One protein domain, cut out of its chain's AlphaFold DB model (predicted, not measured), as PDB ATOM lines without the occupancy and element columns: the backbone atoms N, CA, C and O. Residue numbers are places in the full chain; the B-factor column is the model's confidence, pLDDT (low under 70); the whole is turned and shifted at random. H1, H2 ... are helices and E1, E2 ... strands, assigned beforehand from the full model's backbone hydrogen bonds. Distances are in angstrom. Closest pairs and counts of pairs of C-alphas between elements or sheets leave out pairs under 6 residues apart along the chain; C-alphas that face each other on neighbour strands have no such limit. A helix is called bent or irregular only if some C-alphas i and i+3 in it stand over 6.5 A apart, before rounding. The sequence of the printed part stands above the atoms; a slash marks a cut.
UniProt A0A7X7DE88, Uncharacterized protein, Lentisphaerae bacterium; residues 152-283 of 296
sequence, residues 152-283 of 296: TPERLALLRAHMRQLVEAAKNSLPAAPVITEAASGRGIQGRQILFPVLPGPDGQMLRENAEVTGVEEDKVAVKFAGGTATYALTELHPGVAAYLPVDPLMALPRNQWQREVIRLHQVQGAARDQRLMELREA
ATOM      1  N   THR A 152      13.461 -41.704 -35.756       93.94
ATOM      2  CA  THR A 152      14.545 -42.506 -36.354       93.94
ATOM      3  C   THR A 152      15.925 -41.820 -36.358       93.94
ATOM      4  O   THR A 152      16.890 -42.502 -36.004       93.94
ATOM      5  N   PRO A 153      16.094 -40.535 -36.738       94.69
ATOM      6  CA  PRO A 153      17.417 -39.906 -36.729       94.69
ATOM      7  C   PRO A 153      18.022 -39.766 -35.325       94.69
ATOM      8  O   PRO A 153      19.219 -40.008 -35.181       94.69
ATOM      9  N   GLU A 154      17.228 -39.457 -34.295       89.50
ATOM     10  CA  GLU A 154      17.714 -39.406 -32.904       89.50
ATOM     11  C   GLU A 154      18.177 -40.781 -32.422       89.50
ATOM     12  O   GLU A 154      19.282 -40.916 -31.896       89.50
ATOM     13  N   ARG A 155      17.394 -41.827 -32.710       93.19
ATOM     14  CA  ARG A 155      17.768 -43.215 -32.413       93.19
ATOM     15  C   ARG A 155      19.113 -43.600 -33.038       93.19
ATOM     16  O   ARG A 155      19.957 -44.208 -32.384       93.19
ATOM     17  N   LEU A 156      19.332 -43.232 -34.304       93.69
ATOM     18  CA  LEU A 156      20.602 -43.491 -34.991       93.69
ATOM     19  C   LEU A 156      21.752 -42.650 -34.427       93.69
ATOM     20  O   LEU A 156      22.884 -43.125 -34.388       93.69
ATOM     21  N   ALA A 157      21.492 -41.413 -34.000       92.94
ATOM     22  CA  ALA A 157      22.498 -40.565 -33.371       92.94
ATOM     23  C   ALA A 157      22.959 -41.138 -32.019       92.94
ATOM     24  O   ALA A 157      24.166 -41.234 -31.791       92.94
ATOM     25  N   LEU A 158      22.018 -41.593 -31.180       91.00
ATOM     26  CA  LEU A 158      22.298 -42.254 -29.902       91.00
ATOM     27  C   LEU A 158      23.144 -43.518 -30.110       91.00
ATOM     28  O   LEU A 158      24.210 -43.662 -29.510       91.00
ATOM     29  N   LEU A 159      22.717 -44.398 -31.022       94.06
ATOM     30  CA  LEU A 159      23.461 -45.613 -31.347       94.06
ATOM     31  C   LEU A 159      24.861 -45.307 -31.886       94.06
ATOM     32  O   LEU A 159      25.813 -45.969 -31.493       94.06
ATOM     33  N   ARG A 160      25.023 -44.295 -32.750       94.94
ATOM     34  CA  ARG A 160      26.349 -43.896 -33.253       94.94
ATOM     35  C   ARG A 160      27.264 -43.450 -32.131       94.94
ATOM     36  O   ARG A 160      28.434 -43.821 -32.127       94.94
ATOM     37  N   ALA A 161      26.757 -42.627 -31.217       94.50
ATOM     38  CA  ALA A 161      27.534 -42.150 -30.082       94.50
ATOM     39  C   ALA A 161      27.983 -43.324 -29.201       94.50
ATOM     40  O   ALA A 161      29.166 -43.420 -28.877       94.50
ATOM     41  N   HIS A 162      27.074 -44.255 -28.905       94.31
ATOM     42  CA  HIS A 162      27.402 -45.447 -28.132       94.31
ATOM     43  C   HIS A 162      28.392 -46.372 -28.853       94.31
ATOM     44  O   HIS A 162      29.406 -46.761 -28.281       94.31
ATOM     45  N   MET A 163      28.160 -46.670 -30.132       94.19
ATOM     46  CA  MET A 163      29.057 -47.525 -30.910       94.19
ATOM     47  C   MET A 163      30.451 -46.915 -31.042       94.19
ATOM     48  O   MET A 163      31.426 -47.653 -30.982       94.19
ATOM     49  N   ARG A 164      30.588 -45.585 -31.142       95.12
ATOM     50  CA  ARG A 164      31.907 -44.929 -31.069       95.12
ATOM     51  C   ARG A 164      32.618 -45.224 -29.753       95.12
ATOM     52  O   ARG A 164      33.805 -45.520 -29.776       95.12
ATOM     53  N   GLN A 165      31.907 -45.152 -28.627       94.56
ATOM     54  CA  GLN A 165      32.483 -45.462 -27.316       94.56
ATOM     55  C   GLN A 165      32.901 -46.933 -27.221       94.56
ATOM     56  O   GLN A 165      34.014 -47.209 -26.784       94.56
ATOM     57  N   LEU A 166      32.056 -47.869 -27.674       92.94
ATOM     58  CA  LEU A 166      32.390 -49.297 -27.691       92.94
ATOM     59  C   LEU A 166      33.590 -49.598 -28.586       92.94
ATOM     60  O   LEU A 166      34.486 -50.332 -28.185       92.94
ATOM     61  N   VAL A 167      33.619 -49.021 -29.785       93.19
ATOM     62  CA  VAL A 167      34.707 -49.203 -30.747       93.19
ATOM     63  C   VAL A 167      36.018 -48.631 -30.199       93.19
ATOM     64  O   VAL A 167      37.047 -49.298 -30.288       93.19
ATOM     65  N   GLU A 168      35.994 -47.456 -29.561       93.25
ATOM     66  CA  GLU A 168      37.192 -46.866 -28.946       93.25
ATOM     67  C   GLU A 168      37.645 -47.631 -27.691       93.25
ATOM     68  O   GLU A 168      38.842 -47.789 -27.471       93.25
ATOM     69  N   ALA A 169      36.726 -48.177 -26.892       93.00
ATOM     70  CA  ALA A 169      37.083 -49.055 -25.777       93.00
ATOM     71  C   ALA A 169      37.704 -50.375 -26.279       93.00
ATOM     72  O   ALA A 169      38.757 -50.796 -25.798       93.00
ATOM     73  N   ALA A 170      37.095 -50.984 -27.300       91.75
ATOM     74  CA  ALA A 170      37.539 -52.231 -27.923       91.75
ATOM     75  C   ALA A 170      38.855 -52.084 -28.704       91.75
ATOM     76  O   ALA A 170      39.569 -53.059 -28.932       91.75
ATOM     77  N   LYS A 171      39.211 -50.866 -29.115       93.06
ATOM     78  CA  LYS A 171      40.509 -50.556 -29.724       93.06
ATOM     79  C   LYS A 171      41.676 -50.946 -28.816       93.06
ATOM     80  O   LYS A 171      42.690 -51.432 -29.311       93.06
ATOM     81  N   ASN A 172      41.516 -50.765 -27.503       91.62
ATOM     82  CA  ASN A 172      42.544 -51.076 -26.508       91.62
ATOM     83  C   ASN A 172      42.597 -52.566 -26.138       91.62
ATOM     84  O   ASN A 172      43.572 -52.998 -25.533       91.62
ATOM     85  N   SER A 173      41.579 -53.354 -26.499       91.06
ATOM     86  CA  SER A 173      41.546 -54.803 -26.256       91.06
ATOM     87  C   SER A 173      42.040 -55.632 -27.445       91.06
ATOM     88  O   SER A 173      41.942 -56.858 -27.422       91.06
ATOM     89  N   LEU A 174      42.566 -54.991 -28.496       93.00
ATOM     90  CA  LEU A 174      43.159 -55.708 -29.622       93.00
ATOM     91  C   LEU A 174      44.454 -56.422 -29.196       93.00
ATOM     92  O   LEU A 174      45.269 -55.831 -28.486       93.00
ATOM     93  N   PRO A 175      44.703 -57.654 -29.680       91.88
ATOM     94  CA  PRO A 175      45.908 -58.414 -29.334       91.88
ATOM     95  C   PRO A 175      47.196 -57.734 -29.821       91.88
ATOM     96  O   PRO A 175      48.252 -57.885 -29.212       91.88
ATOM     97  N   ALA A 176      47.110 -56.978 -30.918       93.75
ATOM     98  CA  ALA A 176      48.183 -56.146 -31.436       93.75
ATOM     99  C   ALA A 176      47.588 -54.924 -32.145       93.75
ATOM    100  O   ALA A 176      46.595 -55.042 -32.868       93.75
ATOM    101  N   ALA A 177      48.204 -53.755 -31.961       94.00
ATOM    102  CA  ALA A 177      47.820 -52.558 -32.701       94.00
ATOM    103  C   ALA A 177      48.153 -52.723 -34.199       94.00
ATOM    104  O   ALA A 177      49.207 -53.278 -34.530       94.00
ATOM    105  N   PRO A 178      47.291 -52.248 -35.116       96.38
ATOM    106  CA  PRO A 178      47.595 -52.284 -36.537       96.38
ATOM    107  C   PRO A 178      48.741 -51.332 -36.885       96.38
ATOM    108  O   PRO A 178      48.851 -50.228 -36.350       96.38
ATOM    109  N   VAL A 179      49.568 -51.745 -37.840       96.56
ATOM    110  CA  VAL A 179      50.606 -50.905 -38.433       96.56
ATOM    111  C   VAL A 179      49.968 -50.096 -39.557       96.56
ATOM    112  O   VAL A 179      49.485 -50.656 -40.540       96.56
ATOM    113  N   ILE A 180      49.953 -48.774 -39.406       96.38
ATOM    114  CA  ILE A 180      49.393 -47.844 -40.390       96.38
ATOM    115  C   ILE A 180      50.557 -47.158 -41.099       96.38
ATOM    116  O   ILE A 180      51.354 -46.471 -40.464       96.38
ATOM    117  N   THR A 181      50.653 -47.340 -42.412       96.19
ATOM    118  CA  THR A 181      51.677 -46.714 -43.263       96.19
ATOM    119  C   THR A 181      51.020 -45.904 -44.373       96.19
ATOM    120  O   THR A 181      49.897 -46.191 -44.783       96.19
ATOM    121  N   GLU A 182      51.682 -44.847 -44.844       94.88
ATOM    122  CA  GLU A 182      51.192 -44.082 -45.992       94.88
ATOM    123  C   GLU A 182      51.375 -44.898 -47.273       94.88
ATOM    124  O   GLU A 182      52.456 -45.421 -47.552       94.88
ATOM    125  N   ALA A 183      50.301 -45.034 -48.044       91.69
ATOM    126  CA  ALA A 183      50.294 -45.799 -49.277       91.69
ATOM    127  C   ALA A 183      50.482 -44.876 -50.487       91.69
ATOM    128  O   ALA A 183      49.970 -43.759 -50.533       91.69
ATOM    129  N   ALA A 184      51.186 -45.372 -51.507       88.56
ATOM    130  CA  ALA A 184      51.281 -44.692 -52.795       88.56
ATOM    131  C   ALA A 184      49.887 -44.477 -53.415       88.56
ATOM    132  O   ALA A 184      48.974 -45.283 -53.215       88.56
ATOM    133  N   SER A 185      49.734 -43.411 -54.206       83.25
ATOM    134  CA  SER A 185      48.481 -43.055 -54.880       83.25
ATOM    135  C   SER A 185      47.867 -44.262 -55.606       83.25
ATOM    136  O   SER A 185      48.513 -44.878 -56.452       83.25
ATOM    137  N   GLY A 186      46.623 -44.610 -55.263       81.38
ATOM    138  CA  GLY A 186      45.917 -45.773 -55.823       81.38
ATOM    139  C   GLY A 186      46.088 -47.089 -55.049       81.38
ATOM    140  O   GLY A 186      45.559 -48.109 -55.486       81.38
ATOM    141  N   ARG A 187      46.788 -47.095 -53.905       78.25
ATOM    142  CA  ARG A 187      46.795 -48.211 -52.944       78.25
ATOM    143  C   ARG A 187      46.266 -47.780 -51.577       78.25
ATOM    144  O   ARG A 187      46.413 -46.628 -51.178       78.25
ATOM    145  N   GLY A 188      45.703 -48.745 -50.851       81.12
ATOM    146  CA  GLY A 188      45.207 -48.558 -49.491       81.12
ATOM    147  C   GLY A 188      43.855 -47.849 -49.412       81.12
ATOM    148  O   GLY A 188      43.247 -47.477 -50.416       81.12
ATOM    149  N   ILE A 189      43.384 -47.660 -48.185       87.25
ATOM    150  CA  ILE A 189      42.116 -47.004 -47.880       87.25
ATOM    151  C   ILE A 189      42.424 -45.565 -47.485       87.25
ATOM    152  O   ILE A 189      43.162 -45.326 -46.533       87.25
ATOM    153  N   GLN A 190      41.888 -44.601 -48.239       87.19
ATOM    154  CA  GLN A 190      42.147 -43.167 -48.026       87.19
ATOM    155  C   GLN A 190      43.652 -42.815 -48.009       87.19
ATOM    156  O   GLN A 190      44.095 -41.970 -47.238       87.19
ATOM    157  N   GLY A 191      44.451 -43.489 -48.845       89.44
ATOM    158  CA  GLY A 191      45.902 -43.278 -48.918       89.44
ATOM    159  C   GLY A 191      46.695 -43.898 -47.763       89.44
ATOM    160  O   GLY A 191      47.868 -43.580 -47.588       89.44
ATOM    161  N   ARG A 192      46.081 -44.783 -46.967       94.31
ATOM    162  CA  ARG A 192      46.733 -45.501 -45.865       94.31
ATOM    163  C   ARG A 192      46.681 -47.009 -46.085       94.31
ATOM    164  O   ARG A 192      45.637 -47.565 -46.417       94.31
ATOM    165  N   GLN A 193      47.807 -47.675 -45.872       94.75
ATOM    166  CA  GLN A 193      47.910 -49.126 -45.791       94.75
ATOM    167  C   GLN A 193      47.810 -49.525 -44.318       94.75
ATOM    168  O   GLN A 193      48.638 -49.125 -43.499       94.75
ATOM    169  N   ILE A 194      46.765 -50.282 -43.983       96.25
ATOM    170  CA  ILE A 194      46.488 -50.746 -42.623       96.25
ATOM    171  C   ILE A 194      46.788 -52.241 -42.583       96.25
ATOM    172  O   ILE A 194      46.114 -53.028 -43.251       96.25
ATOM    173  N   LEU A 195      47.803 -52.627 -41.815       96.81
ATOM    174  CA  LEU A 195      48.209 -54.014 -41.624       96.81
ATOM    175  C   LEU A 195      47.888 -54.442 -40.194       96.81
ATOM    176  O   LEU A 195      48.452 -53.905 -39.244       96.81
ATOM    177  N   PHE A 196      47.019 -55.435 -40.038       96.88
ATOM    178  CA  PHE A 196      46.752 -56.071 -38.753       96.88
ATOM    179  C   PHE A 196      47.698 -57.266 -38.570       96.88
ATOM    180  O   PHE A 196      47.577 -58.238 -39.322       96.88
ATOM    181  N   PRO A 197      48.621 -57.246 -37.583       96.75
ATOM    182  CA  PRO A 197      49.486 -58.396 -37.303       96.75
ATOM    183  C   PRO A 197      48.670 -59.650 -36.982       96.75
ATOM    184  O   PRO A 197      48.974 -60.740 -37.455       96.75
ATOM    185  N   VAL A 198      47.581 -59.459 -36.239       96.50
ATOM    186  CA  VAL A 198      46.559 -60.457 -35.943       96.50
ATOM    187  C   VAL A 198      45.215 -59.790 -36.198       96.50
ATOM    188  O   VAL A 198      44.951 -58.730 -35.634       96.50
ATOM    189  N   LEU A 199      44.384 -60.380 -37.056       96.25
ATOM    190  CA  LEU A 199      43.015 -59.940 -37.316       96.25
ATOM    191  C   LEU A 199      42.058 -60.723 -36.401       96.25
ATOM    192  O   LEU A 199      41.813 -61.906 -36.670       96.25
ATOM    193  N   PRO A 200      41.544 -60.112 -35.320       95.81
ATOM    194  CA  PRO A 200      40.626 -60.781 -34.408       95.81
ATOM    195  C   PRO A 200      39.181 -60.784 -34.933       95.81
ATOM    196  O   PRO A 200      38.702 -59.800 -35.501       95.81
ATOM    197  N   GLY A 201      38.479 -61.891 -34.695       95.06
ATOM    198  CA  GLY A 201      37.028 -62.033 -34.816       95.06
ATOM    199  C   GLY A 201      36.287 -61.487 -33.586       95.06
ATOM    200  O   GLY A 201      36.924 -60.915 -32.699       95.06
ATOM    201  N   PRO A 202      34.956 -61.661 -33.496       89.81
ATOM    202  CA  PRO A 202      34.117 -61.005 -32.488       89.81
ATOM    203  C   PRO A 202      34.534 -61.344 -31.050       89.81
ATOM    204  O   PRO A 202      34.608 -60.450 -30.215       89.81
ATOM    205  N   ASP A 203      34.919 -62.598 -30.797       89.94
ATOM    206  CA  ASP A 203      35.325 -63.089 -29.473       89.94
ATOM    207  C   ASP A 203      36.852 -63.064 -29.264       89.94
ATOM    208  O   ASP A 203      37.403 -63.813 -28.459       89.94
ATOM    209  N   GLY A 204      37.577 -62.268 -30.057       90.25
ATOM    210  CA  GLY A 204      39.042 -62.227 -30.029       90.25
ATOM    211  C   GLY A 204      39.719 -63.432 -30.694       90.25
ATOM    212  O   GLY A 204      40.947 -63.523 -30.692       90.25
ATOM    213  N   GLN A 205      38.950 -64.343 -31.302       94.38
ATOM    214  CA  GLN A 205      39.491 -65.457 -32.078       94.38
ATOM    215  C   GLN A 205      40.382 -64.927 -33.203       94.38
ATOM    216  O   GLN A 205      39.964 -64.094 -34.000       94.38
ATOM    217  N   MET A 206      41.598 -65.451 -33.321       96.06
ATOM    218  CA  MET A 206      42.461 -65.115 -34.445       96.06
ATOM    219  C   MET A 206      41.875 -65.663 -35.752       96.06
ATOM    220  O   MET A 206      41.808 -66.876 -35.949       96.06
ATOM    221  N   LEU A 207      41.473 -64.770 -36.658       96.31
ATOM    222  CA  LEU A 207      40.997 -65.145 -37.987       96.31
ATOM    223  C   LEU A 207      42.168 -65.299 -38.954       96.31
ATOM    224  O   LEU A 207      42.247 -66.296 -39.672       96.31
ATOM    225  N   ARG A 208      43.071 -64.312 -38.997       96.31
ATOM    226  CA  ARG A 208      44.216 -64.261 -39.922       96.31
ATOM    227  C   ARG A 208      45.406 -63.541 -39.290       96.31
ATOM    228  O   ARG A 208      45.222 -62.662 -38.456       96.31
ATOM    229  N   GLU A 209      46.605 -63.877 -39.748       96.31
ATOM    230  CA  GLU A 209      47.846 -63.174 -39.415       96.31
ATOM    231  C   GLU A 209      48.286 -62.287 -40.584       96.31
ATOM    232  O   GLU A 209      48.089 -62.648 -41.749       96.31
ATOM    233  N   ASN A 210      48.906 -61.146 -40.272       96.25
ATOM    234  CA  ASN A 210      49.438 -60.180 -41.238       96.25
ATOM    235  C   ASN A 210      48.416 -59.797 -42.324       96.25
ATOM    236  O   ASN A 210      48.714 -59.812 -43.519       96.25
ATOM    237  N   ALA A 211      47.189 -59.495 -41.897       96.69
ATOM    238  CA  ALA A 211      46.093 -59.147 -42.786       96.69
ATOM    239  C   ALA A 211      46.177 -57.666 -43.180       96.69
ATOM    240  O   ALA A 211      46.015 -56.771 -42.350       96.69
ATOM    241  N   GLU A 212      46.426 -57.407 -44.459       96.69
ATOM    242  CA  GLU A 212      46.416 -56.074 -45.059       96.69
ATOM    243  C   GLU A 212      45.000 -55.725 -45.513       96.69
ATOM    244  O   GLU A 212      44.406 -56.454 -46.307       96.69
ATOM    245  N   VAL A 213      44.454 -54.597 -45.062       96.75
ATOM    246  CA  VAL A 213      43.133 -54.150 -45.514       96.75
ATOM    247  C   VAL A 213      43.246 -53.501 -46.893       96.75
ATOM    248  O   VAL A 213      43.840 -52.434 -47.045       96.75
ATOM    249  N   THR A 214      42.662 -54.142 -47.907       95.12
ATOM    250  CA  THR A 214      42.734 -53.696 -49.308       95.12
ATOM    251  C   THR A 214      41.549 -52.845 -49.743       95.12
ATOM    252  O   THR A 214      41.670 -52.073 -50.690       95.12
ATOM    253  N   GLY A 215      40.405 -52.981 -49.074       94.25
ATOM    254  CA  GLY A 215      39.195 -52.244 -49.414       94.25
ATOM    255  C   GLY A 215      38.123 -52.396 -48.347       94.25
ATOM    256  O   GLY A 215      38.084 -53.393 -47.627       94.25
ATOM    257  N   VAL A 216      37.268 -51.388 -48.250       95.44
ATOM    258  CA  VAL A 216      36.094 -51.373 -47.381       95.44
ATOM    259  C   VAL A 216      34.926 -50.919 -48.243       95.44
ATOM    260  O   VAL A 216      34.971 -49.828 -48.812       95.44
ATOM    261  N   GLU A 217      33.916 -51.771 -48.360       94.88
ATOM    262  CA  GLU A 217      32.715 -51.530 -49.155       94.88
ATOM    263  C   GLU A 217      31.499 -51.816 -48.276       94.88
ATOM    264  O   GLU A 217      31.261 -52.959 -47.893       94.88
ATOM    265  N   GLU A 218      30.758 -50.764 -47.923       91.75
ATOM    266  CA  GLU A 218      29.606 -50.833 -47.017       91.75
ATOM    267  C   GLU A 218      29.922 -51.580 -45.705       91.75
ATOM    268  O   GLU A 218      30.668 -51.071 -44.872       91.75
ATOM    269  N   ASP A 219      29.358 -52.776 -45.514       93.62
ATOM    270  CA  ASP A 219      29.515 -53.629 -44.338       93.62
ATOM    271  C   ASP A 219      30.600 -54.706 -44.499       93.62
ATOM    272  O   ASP A 219      30.726 -55.576 -43.638       93.62
ATOM    273  N   LYS A 220      31.390 -54.664 -45.577       95.88
ATOM    274  CA  LYS A 220      32.409 -55.670 -45.896       95.88
ATOM    275  C   LYS A 220      33.813 -55.090 -45.920       95.88
ATOM    276  O   LYS A 220      34.074 -54.017 -46.461       95.88
ATOM    277  N   VAL A 221      34.746 -55.865 -45.380       96.69
ATOM    278  CA  VAL A 221      36.173 -55.554 -45.334       96.69
ATOM    279  C   VAL A 221      36.926 -56.604 -46.138       96.69
ATOM    280  O   VAL A 221      36.942 -57.784 -45.780       96.69
ATOM    281  N   ALA A 222      37.553 -56.177 -47.231       96.94
ATOM    282  CA  ALA A 222      38.428 -57.016 -48.035       96.94
ATOM    283  C   ALA A 222      39.850 -56.956 -47.470       96.94
ATOM    284  O   ALA A 222      40.448 -55.878 -47.382       96.94
ATOM    285  N   VAL A 223      40.394 -58.117 -47.114       97.00
ATOM    286  CA  VAL A 223      41.749 -58.261 -46.580       97.00
ATOM    287  C   VAL A 223      42.590 -59.194 -47.443       97.00
ATOM    288  O   VAL A 223      42.114 -60.210 -47.957       97.00
ATOM    289  N   LYS A 224      43.871 -58.868 -47.575       96.56
ATOM    290  CA  LYS A 224      44.891 -59.658 -48.258       96.56
ATOM    291  C   LYS A 224      45.881 -60.209 -47.238       96.56
ATOM    292  O   LYS A 224      46.313 -59.500 -46.339       96.56
ATOM    293  N   PHE A 225      46.248 -61.473 -47.385       96.75
ATOM    294  CA  PHE A 225      47.203 -62.175 -46.526       96.75
ATOM    295  C   PHE A 225      48.021 -63.168 -47.371       96.75
ATOM    296  O   PHE A 225      47.775 -63.325 -48.569       96.75
ATOM    297  N   ALA A 226      49.000 -63.856 -46.775       94.44
ATOM    298  CA  ALA A 226      49.913 -64.746 -47.510       94.44
ATOM    299  C   ALA A 226      49.204 -65.872 -48.297       94.44
ATOM    300  O   ALA A 226      49.707 -66.319 -49.324       94.44
ATOM    301  N   GLY A 227      48.027 -66.307 -47.837       94.31
ATOM    302  CA  GLY A 227      47.228 -67.371 -48.453       94.31
ATOM    303  C   GLY A 227      46.166 -66.904 -49.456       94.31
ATOM    304  O   GLY A 227      45.416 -67.745 -49.944       94.31
ATOM    305  N   GLY A 228      46.063 -65.602 -49.751       96.62
ATOM    306  CA  GLY A 228      45.100 -65.060 -50.713       96.62
ATOM    307  C   GLY A 228      44.345 -63.832 -50.204       96.62
ATOM    308  O   GLY A 228      44.851 -63.051 -49.400       96.62
ATOM    309  N   THR A 229      43.126 -63.648 -50.705       97.19
ATOM    310  CA  THR A 229      42.218 -62.563 -50.311       97.19
ATOM    311  C   THR A 229      40.957 -63.139 -49.684       97.19
ATOM    312  O   THR A 229      40.427 -64.134 -50.175       97.19
ATOM    313  N   ALA A 230      40.464 -62.511 -48.621       97.31
ATOM    314  CA  ALA A 230      39.198 -62.853 -47.986       97.31
ATOM    315  C   ALA A 230      38.379 -61.587 -47.743       97.31
ATOM    316  O   ALA A 230      38.932 -60.505 -47.558       97.31
ATOM    317  N   THR A 231      37.062 -61.746 -47.721       97.56
ATOM    318  CA  THR A 231      36.127 -60.673 -47.395       97.56
ATOM    319  C   THR A 231      35.372 -61.076 -46.143       97.56
ATOM    320  O   THR A 231      34.805 -62.166 -46.109       97.56
ATOM    321  N   TYR A 232      35.376 -60.203 -45.143       97.00
ATOM    322  CA  TYR A 232      34.669 -60.396 -43.879       97.00
ATOM    323  C   TYR A 232      33.567 -59.359 -43.746       97.00
ATOM    324  O   TYR A 232      33.756 -58.212 -44.160       97.00
ATOM    325  N   ALA A 233      32.437 -59.736 -43.155       96.19
ATOM    326  CA  ALA A 233      31.482 -58.732 -42.704       96.19
ATOM    327  C   ALA A 233      32.062 -57.993 -41.488       96.19
ATOM    328  O   ALA A 233      32.747 -58.589 -40.658       96.19
ATOM    329  N   LEU A 234      31.768 -56.703 -41.333       94.94
ATOM    330  CA  LEU A 234      32.253 -55.914 -40.199       94.94
ATOM    331  C   LEU A 234      31.733 -56.469 -38.857       94.94
ATOM    332  O   LEU A 234      32.403 -56.337 -37.841       94.94
ATOM    333  N   THR A 235      30.589 -57.160 -38.872       93.56
ATOM    334  CA  THR A 235      30.016 -57.868 -37.715       93.56
ATOM    335  C   THR A 235      30.726 -59.186 -37.378       93.56
ATOM    336  O   THR A 235      30.497 -59.741 -36.310       93.56
ATOM    337  N   GLU A 236      31.551 -59.720 -38.287       95.31
ATOM    338  CA  GLU A 236      32.398 -60.908 -38.066       95.31
ATOM    339  C   GLU A 236      33.802 -60.536 -37.571       95.31
ATOM    340  O   GLU A 236      34.634 -61.409 -37.325       95.31
ATOM    341  N   LEU A 237      34.093 -59.242 -37.454       95.56
ATOM    342  CA  LEU A 237      35.363 -58.732 -36.963       95.56
ATOM    343  C   LEU A 237      35.189 -58.199 -35.544       95.56
ATOM    344  O   LEU A 237      34.105 -57.780 -35.139       95.56
ATOM    345  N   HIS A 238      36.277 -58.190 -34.782       95.44
ATOM    346  CA  HIS A 238      36.278 -57.543 -33.477       95.44
ATOM    347  C   HIS A 238      35.911 -56.049 -33.620       95.44
ATOM    348  O   HIS A 238      36.480 -55.378 -34.487       95.44
ATOM    349  N   PRO A 239      35.060 -55.468 -32.749       93.06
ATOM    350  CA  PRO A 239      34.632 -54.068 -32.861       93.06
ATOM    351  C   PRO A 239      35.795 -53.066 -32.902       93.06
ATOM    352  O   PRO A 239      35.733 -52.062 -33.607       93.06
ATOM    353  N   GLY A 240      36.896 -53.369 -32.207       93.69
ATOM    354  CA  GLY A 240      38.113 -52.552 -32.220       93.69
ATOM    355  C   GLY A 240      38.777 -52.426 -33.600       93.69
ATOM    356  O   GLY A 240      39.496 -51.459 -33.833       93.69
ATOM    357  N   VAL A 241      38.520 -53.347 -34.538       94.88
ATOM    358  CA  VAL A 241      38.998 -53.239 -35.930       94.88
ATOM    359  C   VAL A 241      38.323 -52.061 -36.633       94.88
ATOM    360  O   VAL A 241      38.996 -51.300 -37.328       94.88
ATOM    361  N   ALA A 242      37.024 -51.847 -36.391       94.12
ATOM    362  CA  ALA A 242      36.273 -50.738 -36.974       94.12
ATOM    363  C   ALA A 242      36.822 -49.360 -36.556       94.12
ATOM    364  O   ALA A 242      36.663 -48.404 -37.305       94.12
ATOM    365  N   ALA A 243      37.534 -49.262 -35.424       94.38
ATOM    366  CA  ALA A 243      38.158 -48.019 -34.950       94.38
ATOM    367  C   ALA A 243      39.219 -47.467 -35.916       94.38
ATOM    368  O   ALA A 243      39.517 -46.274 -35.904       94.38
ATOM    369  N   TYR A 244      39.811 -48.342 -36.732       94.94
ATOM    370  CA  TYR A 244      40.880 -47.999 -37.669       94.94
ATOM    371  C   TYR A 244      40.393 -47.887 -39.115       94.94
ATOM    372  O   TYR A 244      41.165 -47.498 -39.989       94.94
ATOM    373  N   LEU A 245      39.131 -48.225 -39.380       95.06
ATOM    374  CA  LEU A 245      38.538 -48.198 -40.710       95.06
ATOM    375  C   LEU A 245      37.662 -46.946 -40.867       95.06
ATOM    376  O   LEU A 245      37.029 -46.516 -39.905       95.06
ATOM    377  N   PRO A 246      37.565 -46.349 -42.068       92.81
ATOM    378  CA  PRO A 246      36.708 -45.190 -42.307       92.81
ATOM    379  C   PRO A 246      35.245 -45.608 -42.526       92.81
ATOM    380  O   PRO A 246      34.647 -45.314 -43.560       92.81
ATOM    381  N   VAL A 247      34.680 -46.330 -41.561       93.50
ATOM    382  CA  VAL A 247      33.301 -46.839 -41.575       93.50
ATOM    383  C   VAL A 247      32.465 -46.157 -40.504       93.50
ATOM    384  O   VAL A 247      32.989 -45.709 -39.484       93.50
ATOM    385  N   ASP A 248      31.148 -46.091 -40.716       93.38
ATOM    386  CA  ASP A 248      30.228 -45.714 -39.641       93.38
ATOM    387  C   ASP A 248      30.291 -46.811 -38.557       93.38
ATOM    388  O   ASP A 248      30.047 -47.977 -38.876       93.38
ATOM    389  N   PRO A 249      30.580 -46.485 -37.283       92.00
ATOM    390  CA  PRO A 249      30.617 -47.458 -36.188       92.00
ATOM    391  C   PRO A 249      29.342 -48.296 -36.046       92.00
ATOM    392  O   PRO A 249      29.399 -49.409 -35.527       92.00
ATOM    393  N   LEU A 250      28.195 -47.808 -36.534       93.38
ATOM    394  CA  LEU A 250      26.959 -48.597 -36.589       93.38
ATOM    395  C   LEU A 250      27.077 -49.870 -37.425       93.38
ATOM    396  O   LEU A 250      26.336 -50.818 -37.180       93.38
ATOM    397  N   MET A 251      27.971 -49.898 -38.413       92.06
ATOM    398  CA  MET A 251      28.155 -51.062 -39.279       92.06
ATOM    399  C   MET A 251      28.755 -52.253 -38.524       92.06
ATOM    400  O   MET A 251      28.609 -53.385 -38.973       92.06
ATOM    401  N   ALA A 252      29.388 -52.022 -37.368       90.31
ATOM    402  CA  ALA A 252      29.886 -53.096 -36.511       90.31
ATOM    403  C   ALA A 252      28.753 -53.810 -35.747       90.31
ATOM    404  O   ALA A 252      28.969 -54.891 -35.206       90.31
ATOM    405  N   LEU A 253      27.542 -53.234 -35.712       92.00
ATOM    406  CA  LEU A 253      26.376 -53.804 -35.040       92.00
ATOM    407  C   LEU A 253      25.343 -54.308 -36.069       92.00
ATOM    408  O   LEU A 253      24.863 -53.516 -36.888       92.00
ATOM    409  N   PRO A 254      24.908 -55.582 -36.010       90.56
ATOM    410  CA  PRO A 254      23.862 -56.099 -36.889       90.56
ATOM    411  C   PRO A 254      22.559 -55.289 -36.795       90.56
ATOM    412  O   PRO A 254      22.063 -55.012 -35.702       90.56
ATOM    413  N   ARG A 255      21.943 -54.949 -37.939       91.06
ATOM    414  CA  ARG A 255      20.726 -54.104 -37.987       91.06
ATOM    415  C   ARG A 255      19.553 -54.650 -37.170       91.06
ATOM    416  O   ARG A 255      18.784 -53.879 -36.604       91.06
ATOM    417  N   ASN A 256      19.414 -55.972 -37.081       92.56
ATOM    418  CA  ASN A 256      18.376 -56.626 -36.276       92.56
ATOM    419  C   ASN A 256      18.580 -56.456 -34.756       92.56
ATOM    420  O   ASN A 256      17.647 -56.697 -33.992       92.56
ATOM    421  N   GLN A 257      19.766 -56.030 -34.313       93.00
ATOM    422  CA  GLN A 257      20.082 -55.780 -32.905       93.00
ATOM    423  C   GLN A 257      19.894 -54.315 -32.497       93.00
ATOM    424  O   GLN A 257      19.761 -54.043 -31.307       93.00
ATOM    425  N   TRP A 258      19.798 -53.380 -33.448       92.75
ATOM    426  CA  TRP A 258      19.764 -51.938 -33.169       92.75
ATOM    427  C   TRP A 258      18.657 -51.544 -32.189       92.75
ATOM    428  O   TRP A 258      18.916 -50.819 -31.236       92.75
ATOM    429  N   GLN A 259      17.435 -52.058 -32.367       91.81
ATOM    430  CA  GLN A 259      16.322 -51.726 -31.469       91.81
ATOM    431  C   GLN A 259      16.561 -52.229 -30.038       91.81
ATOM    432  O   GLN A 259      16.263 -51.520 -29.082       91.81
ATOM    433  N   ARG A 260      17.112 -53.441 -29.885       93.38
ATOM    434  CA  ARG A 260      17.422 -54.000 -28.561       93.38
ATOM    435  C   ARG A 260      18.532 -53.208 -27.881       93.38
ATOM    436  O   ARG A 260      18.450 -52.980 -26.681       93.38
ATOM    437  N   GLU A 261      19.524 -52.767 -28.649       93.44
ATOM    438  CA  GLU A 261      20.636 -51.978 -28.125       93.44
ATOM    439  C   GLU A 261      20.187 -50.590 -27.669       93.44
ATOM    440  O   GLU A 261      20.567 -50.152 -26.593       93.44
ATOM    441  N   VAL A 262      19.309 -49.925 -28.425       91.81
ATOM    442  CA  VAL A 262      18.718 -48.637 -28.020       91.81
ATOM    443  C   VAL A 262      17.988 -48.758 -26.688       91.81
ATOM    444  O   VAL A 262      18.211 -47.949 -25.794       91.81
ATOM    445  N   ILE A 263      17.134 -49.778 -26.548       90.31
ATOM    446  CA  ILE A 263      16.382 -50.009 -25.310       90.31
ATOM    447  C   ILE A 263      17.347 -50.286 -24.156       90.31
ATOM    448  O   ILE A 263      17.205 -49.691 -23.092       90.31
ATOM    449  N   ARG A 264      18.362 -51.134 -24.376       94.19
ATOM    450  CA  ARG A 264      19.399 -51.404 -23.374       94.19
ATOM    451  C   ARG A 264      20.122 -50.122 -22.961       94.19
ATOM    452  O   ARG A 264      20.330 -49.912 -21.775       94.19
ATOM    453  N   LEU A 265      20.492 -49.265 -23.911       91.06
ATOM    454  CA  LEU A 265      21.186 -48.011 -23.620       91.06
ATOM    455  C   LEU A 265      20.347 -47.073 -22.771       91.06
ATOM    456  O   LEU A 265      20.859 -46.520 -21.803       91.06
ATOM    457  N   HIS A 266      19.070 -46.931 -23.116       90.38
ATOM    458  CA  HIS A 266      18.138 -46.128 -22.335       90.38
ATOM    459  C   HIS A 266      18.004 -46.677 -20.911       90.38
ATOM    460  O   HIS A 266      18.139 -45.927 -19.953       90.38
ATOM    461  N   GLN A 267      17.863 -47.997 -20.759       91.31
ATOM    462  CA  GLN A 267      17.812 -48.656 -19.447       91.31
ATOM    463  C   GLN A 267      19.091 -48.451 -18.628       91.31
ATOM    464  O   GLN A 267      19.012 -48.182 -17.435       91.31
ATOM    465  N   VAL A 268      20.269 -48.556 -19.250       91.56
ATOM    466  CA  VAL A 268      21.555 -48.328 -18.573       91.56
ATOM    467  C   VAL A 268      21.694 -46.867 -18.139       91.56
ATOM    468  O   VAL A 268      22.170 -46.603 -17.039       91.56
ATOM    469  N   GLN A 269      21.272 -45.915 -18.976       90.00
ATOM    470  CA  GLN A 269      21.287 -44.492 -18.627       90.00
ATOM    471  C   GLN A 269      20.306 -44.167 -17.497       90.00
ATOM    472  O   GLN A 269      20.690 -43.450 -16.573       90.00
ATOM    473  N   GLY A 270      19.093 -44.730 -17.541       90.50
ATOM    474  CA  GLY A 270      18.105 -44.632 -16.465       90.50
ATOM    475  C   GLY A 270      18.658 -45.191 -15.156       90.50
ATOM    476  O   GLY A 270      18.791 -44.452 -14.190       90.50
ATOM    477  N   ALA A 271      19.148 -46.435 -15.165       92.38
ATOM    478  CA  ALA A 271      19.737 -47.072 -13.986       92.38
ATOM    479  C   ALA A 271      20.916 -46.278 -13.395       92.38
ATOM    480  O   ALA A 271      21.026 -46.144 -12.181       92.38
ATOM    481  N   ALA A 272      21.788 -45.712 -14.237       92.44
ATOM    482  CA  ALA A 272      22.902 -44.885 -13.771       92.44
ATOM    483  C   ALA A 272      22.439 -43.559 -13.141       92.44
ATOM    484  O   ALA A 272      23.096 -43.045 -12.236       92.44
ATOM    485  N   ARG A 273      21.336 -42.977 -13.623       93.38
ATOM    486  CA  ARG A 273      20.734 -41.788 -13.010       93.38
ATOM    487  C   ARG A 273      20.066 -42.146 -11.686       93.38
ATOM    488  O   ARG A 273      20.305 -41.448 -10.707       93.38
ATOM    489  N   ASP A 274      19.297 -43.227 -11.648       92.38
ATOM    490  CA  ASP A 274      18.592 -43.678 -10.447       92.38
ATOM    491  C   ASP A 274      19.592 -44.038  -9.335       92.38
ATOM    492  O   ASP A 274      19.415 -43.636  -8.190       92.38
ATOM    493  N   GLN A 275      20.720 -44.670  -9.688       95.31
ATOM    494  CA  GLN A 275      21.827 -44.894  -8.755       95.31
ATOM    495  C   GLN A 275      22.374 -43.579  -8.179       95.31
ATOM    496  O   GLN A 275      22.613 -43.495  -6.980       95.31
ATOM    497  N   ARG A 276      22.554 -42.533  -8.997       94.19
ATOM    498  CA  ARG A 276      23.020 -41.224  -8.501       94.19
ATOM    499  C   ARG A 276      22.002 -40.551  -7.584       94.19
ATOM    500  O   ARG A 276      22.409 -39.890  -6.637       94.19
ATOM    501  N   LEU A 277      20.706 -40.683  -7.867       90.88
ATOM    502  CA  LEU A 277      19.651 -40.156  -6.994       90.88
ATOM    503  C   LEU A 277      19.651 -40.883  -5.647       90.88
ATOM    504  O   LEU A 277      19.626 -40.227  -4.609       90.88
ATOM    505  N   MET A 278      19.804 -42.207  -5.663       93.06
ATOM    506  CA  MET A 278      19.966 -43.017  -4.456       93.06
ATOM    507  C   MET A 278      21.211 -42.606  -3.653       93.06
ATOM    508  O   MET A 278      21.104 -42.359  -2.458       93.06
ATOM    509  N   GLU A 279      22.372 -42.443  -4.299       94.75
ATOM    510  CA  GLU A 279      23.606 -41.972  -3.646       94.75
ATOM    511  C   GLU A 279      23.436 -40.571  -3.024       94.75
ATOM    512  O   GLU A 279      23.923 -40.311  -1.924       94.75
ATOM    513  N   LEU A 280      22.730 -39.658  -3.703       92.81
ATOM    514  CA  LEU A 280      22.423 -38.324  -3.173       92.81
ATOM    515  C   LEU A 280      21.483 -38.389  -1.969       92.81
ATOM    516  O   LEU A 280      21.703 -37.678  -0.987       92.81
ATOM    517  N   ARG A 281      20.465 -39.248  -2.034       92.50
ATOM    518  CA  ARG A 281      19.532 -39.487  -0.937       92.50
ATOM    519  C   ARG A 281      20.259 -40.026   0.289       92.50
ATOM    520  O   ARG A 281      20.160 -39.423   1.351       92.50
ATOM    521  N   GLU A 282      21.055 -41.082   0.129       93.38
ATOM    522  CA  GLU A 282      21.871 -41.652   1.208       93.38
ATOM    523  C   GLU A 282      22.820 -40.604   1.814       93.38
ATOM    524  O   GLU A 282      22.972 -40.527   3.032       93.38
ATOM    525  N   ALA A 283      23.429 -39.748   0.986       91.31
ATOM    526  CA  ALA A 283      24.319 -38.686   1.455       91.31
ATOM    527  C   ALA A 283      23.602 -37.583   2.256       91.31
ATOM    528  O   ALA A 283      24.227 -36.965   3.125       91.31
TER     529      ALA A 283
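Overview. This is residues 152 to 283 of the 296 residues of an uncharacterized protein of Lentisphaerae bacterium (UniProt A0A7X7DE88). A strongly twisted antiparallel sheet with two sharply bent strands makes one end of the domain; two short helices, H2 and H3, lie between it and the helix H1. The long helix H4 meets H1 near the first residues of both, making a corner, and its residues 267 to 283 stick out as a free arm. The printed part has 132 residues, with four named helices and five named strands in the order H1 E1 E2 E3 E4 E5 H2 H3 H4, of mixed class; the sheet's order is E1 E2 E3 E4 E5. The whole is loose, with a radius of gyration of the C-alphas of 17.9 A, and elongated, spanning 60 by 31 by 25 A.

Arrangement. Begin at the sheet, a meander, each strand the antiparallel neighbour of the one before: E1, residues 179 to 182, E2, 192 to 200, E3, 206 to 217, E4, 220 to 225, and E5, 228 to 233. Each successive pair is a hairpin. Look for N 181 and O 193 at 2.9 A between E1 and E2, N 199 and O 208 at 2.8 A between E2 and E3, N 212 and O 224 at 2.8 A between E3 and E4, and N 223 and O 230 at 2.8 A between E4 and E5. E2 bends by 78 degrees at residue 197 and E3 by 102 degrees at residue 210. H2, residues 239 to 242, only grazes the sheet. H1, residues 152 to 171, is not on the sheet; with residues 166 to 171 alone it touches H2, the closest C-alphas being those of Lys 171 and Gly 240, 4.0 A apart. H3, residues 249 to 252, touches residues 159 to 167 of H1, closest at the C-alphas of Met 163 and Pro 249, 5.5 A. H2 and H3 only just touch, with 3 pairs of C-alphas within 8 A, the closest those of Pro 239 and Ala 252, 6.1 A. H4, residues 255 to 283, is about perpendicular to H1, at 79 degrees, and touches it with residues 258 to 262 alone, closest at the C-alphas of Leu 159 and Val 262, 6.5 A. In H1 every O i to N i+4 pair is within hydrogen-bond range, in H4 23 of 25; H2 and H3 are too short for such a pair.

Along the chain. Find C-alpha 152 at (14.545, -42.506, -36.354); from there H1 runs 28.0 A. E2 and E3 measure 20.1 A and 22.3 A, E3 beginning at C-alpha 206, (42.461, -65.115, -34.445). H4 runs 42.5 A to C-alpha 283 at (24.319, -38.686, 1.455); it is irregular, with C-alphas 256 and 259 7.2 A apart.

Size, cuts and confidence. The two C-alphas farthest apart, those of Ser 185 and Glu 282, are 62.1 A apart. Without residues 267 to 283 the body spans 43 by 30 by 22 A. The printed part has no cut and no long link. Mean pLDDT of the printed part is 93.4, and no printed residue is under 70.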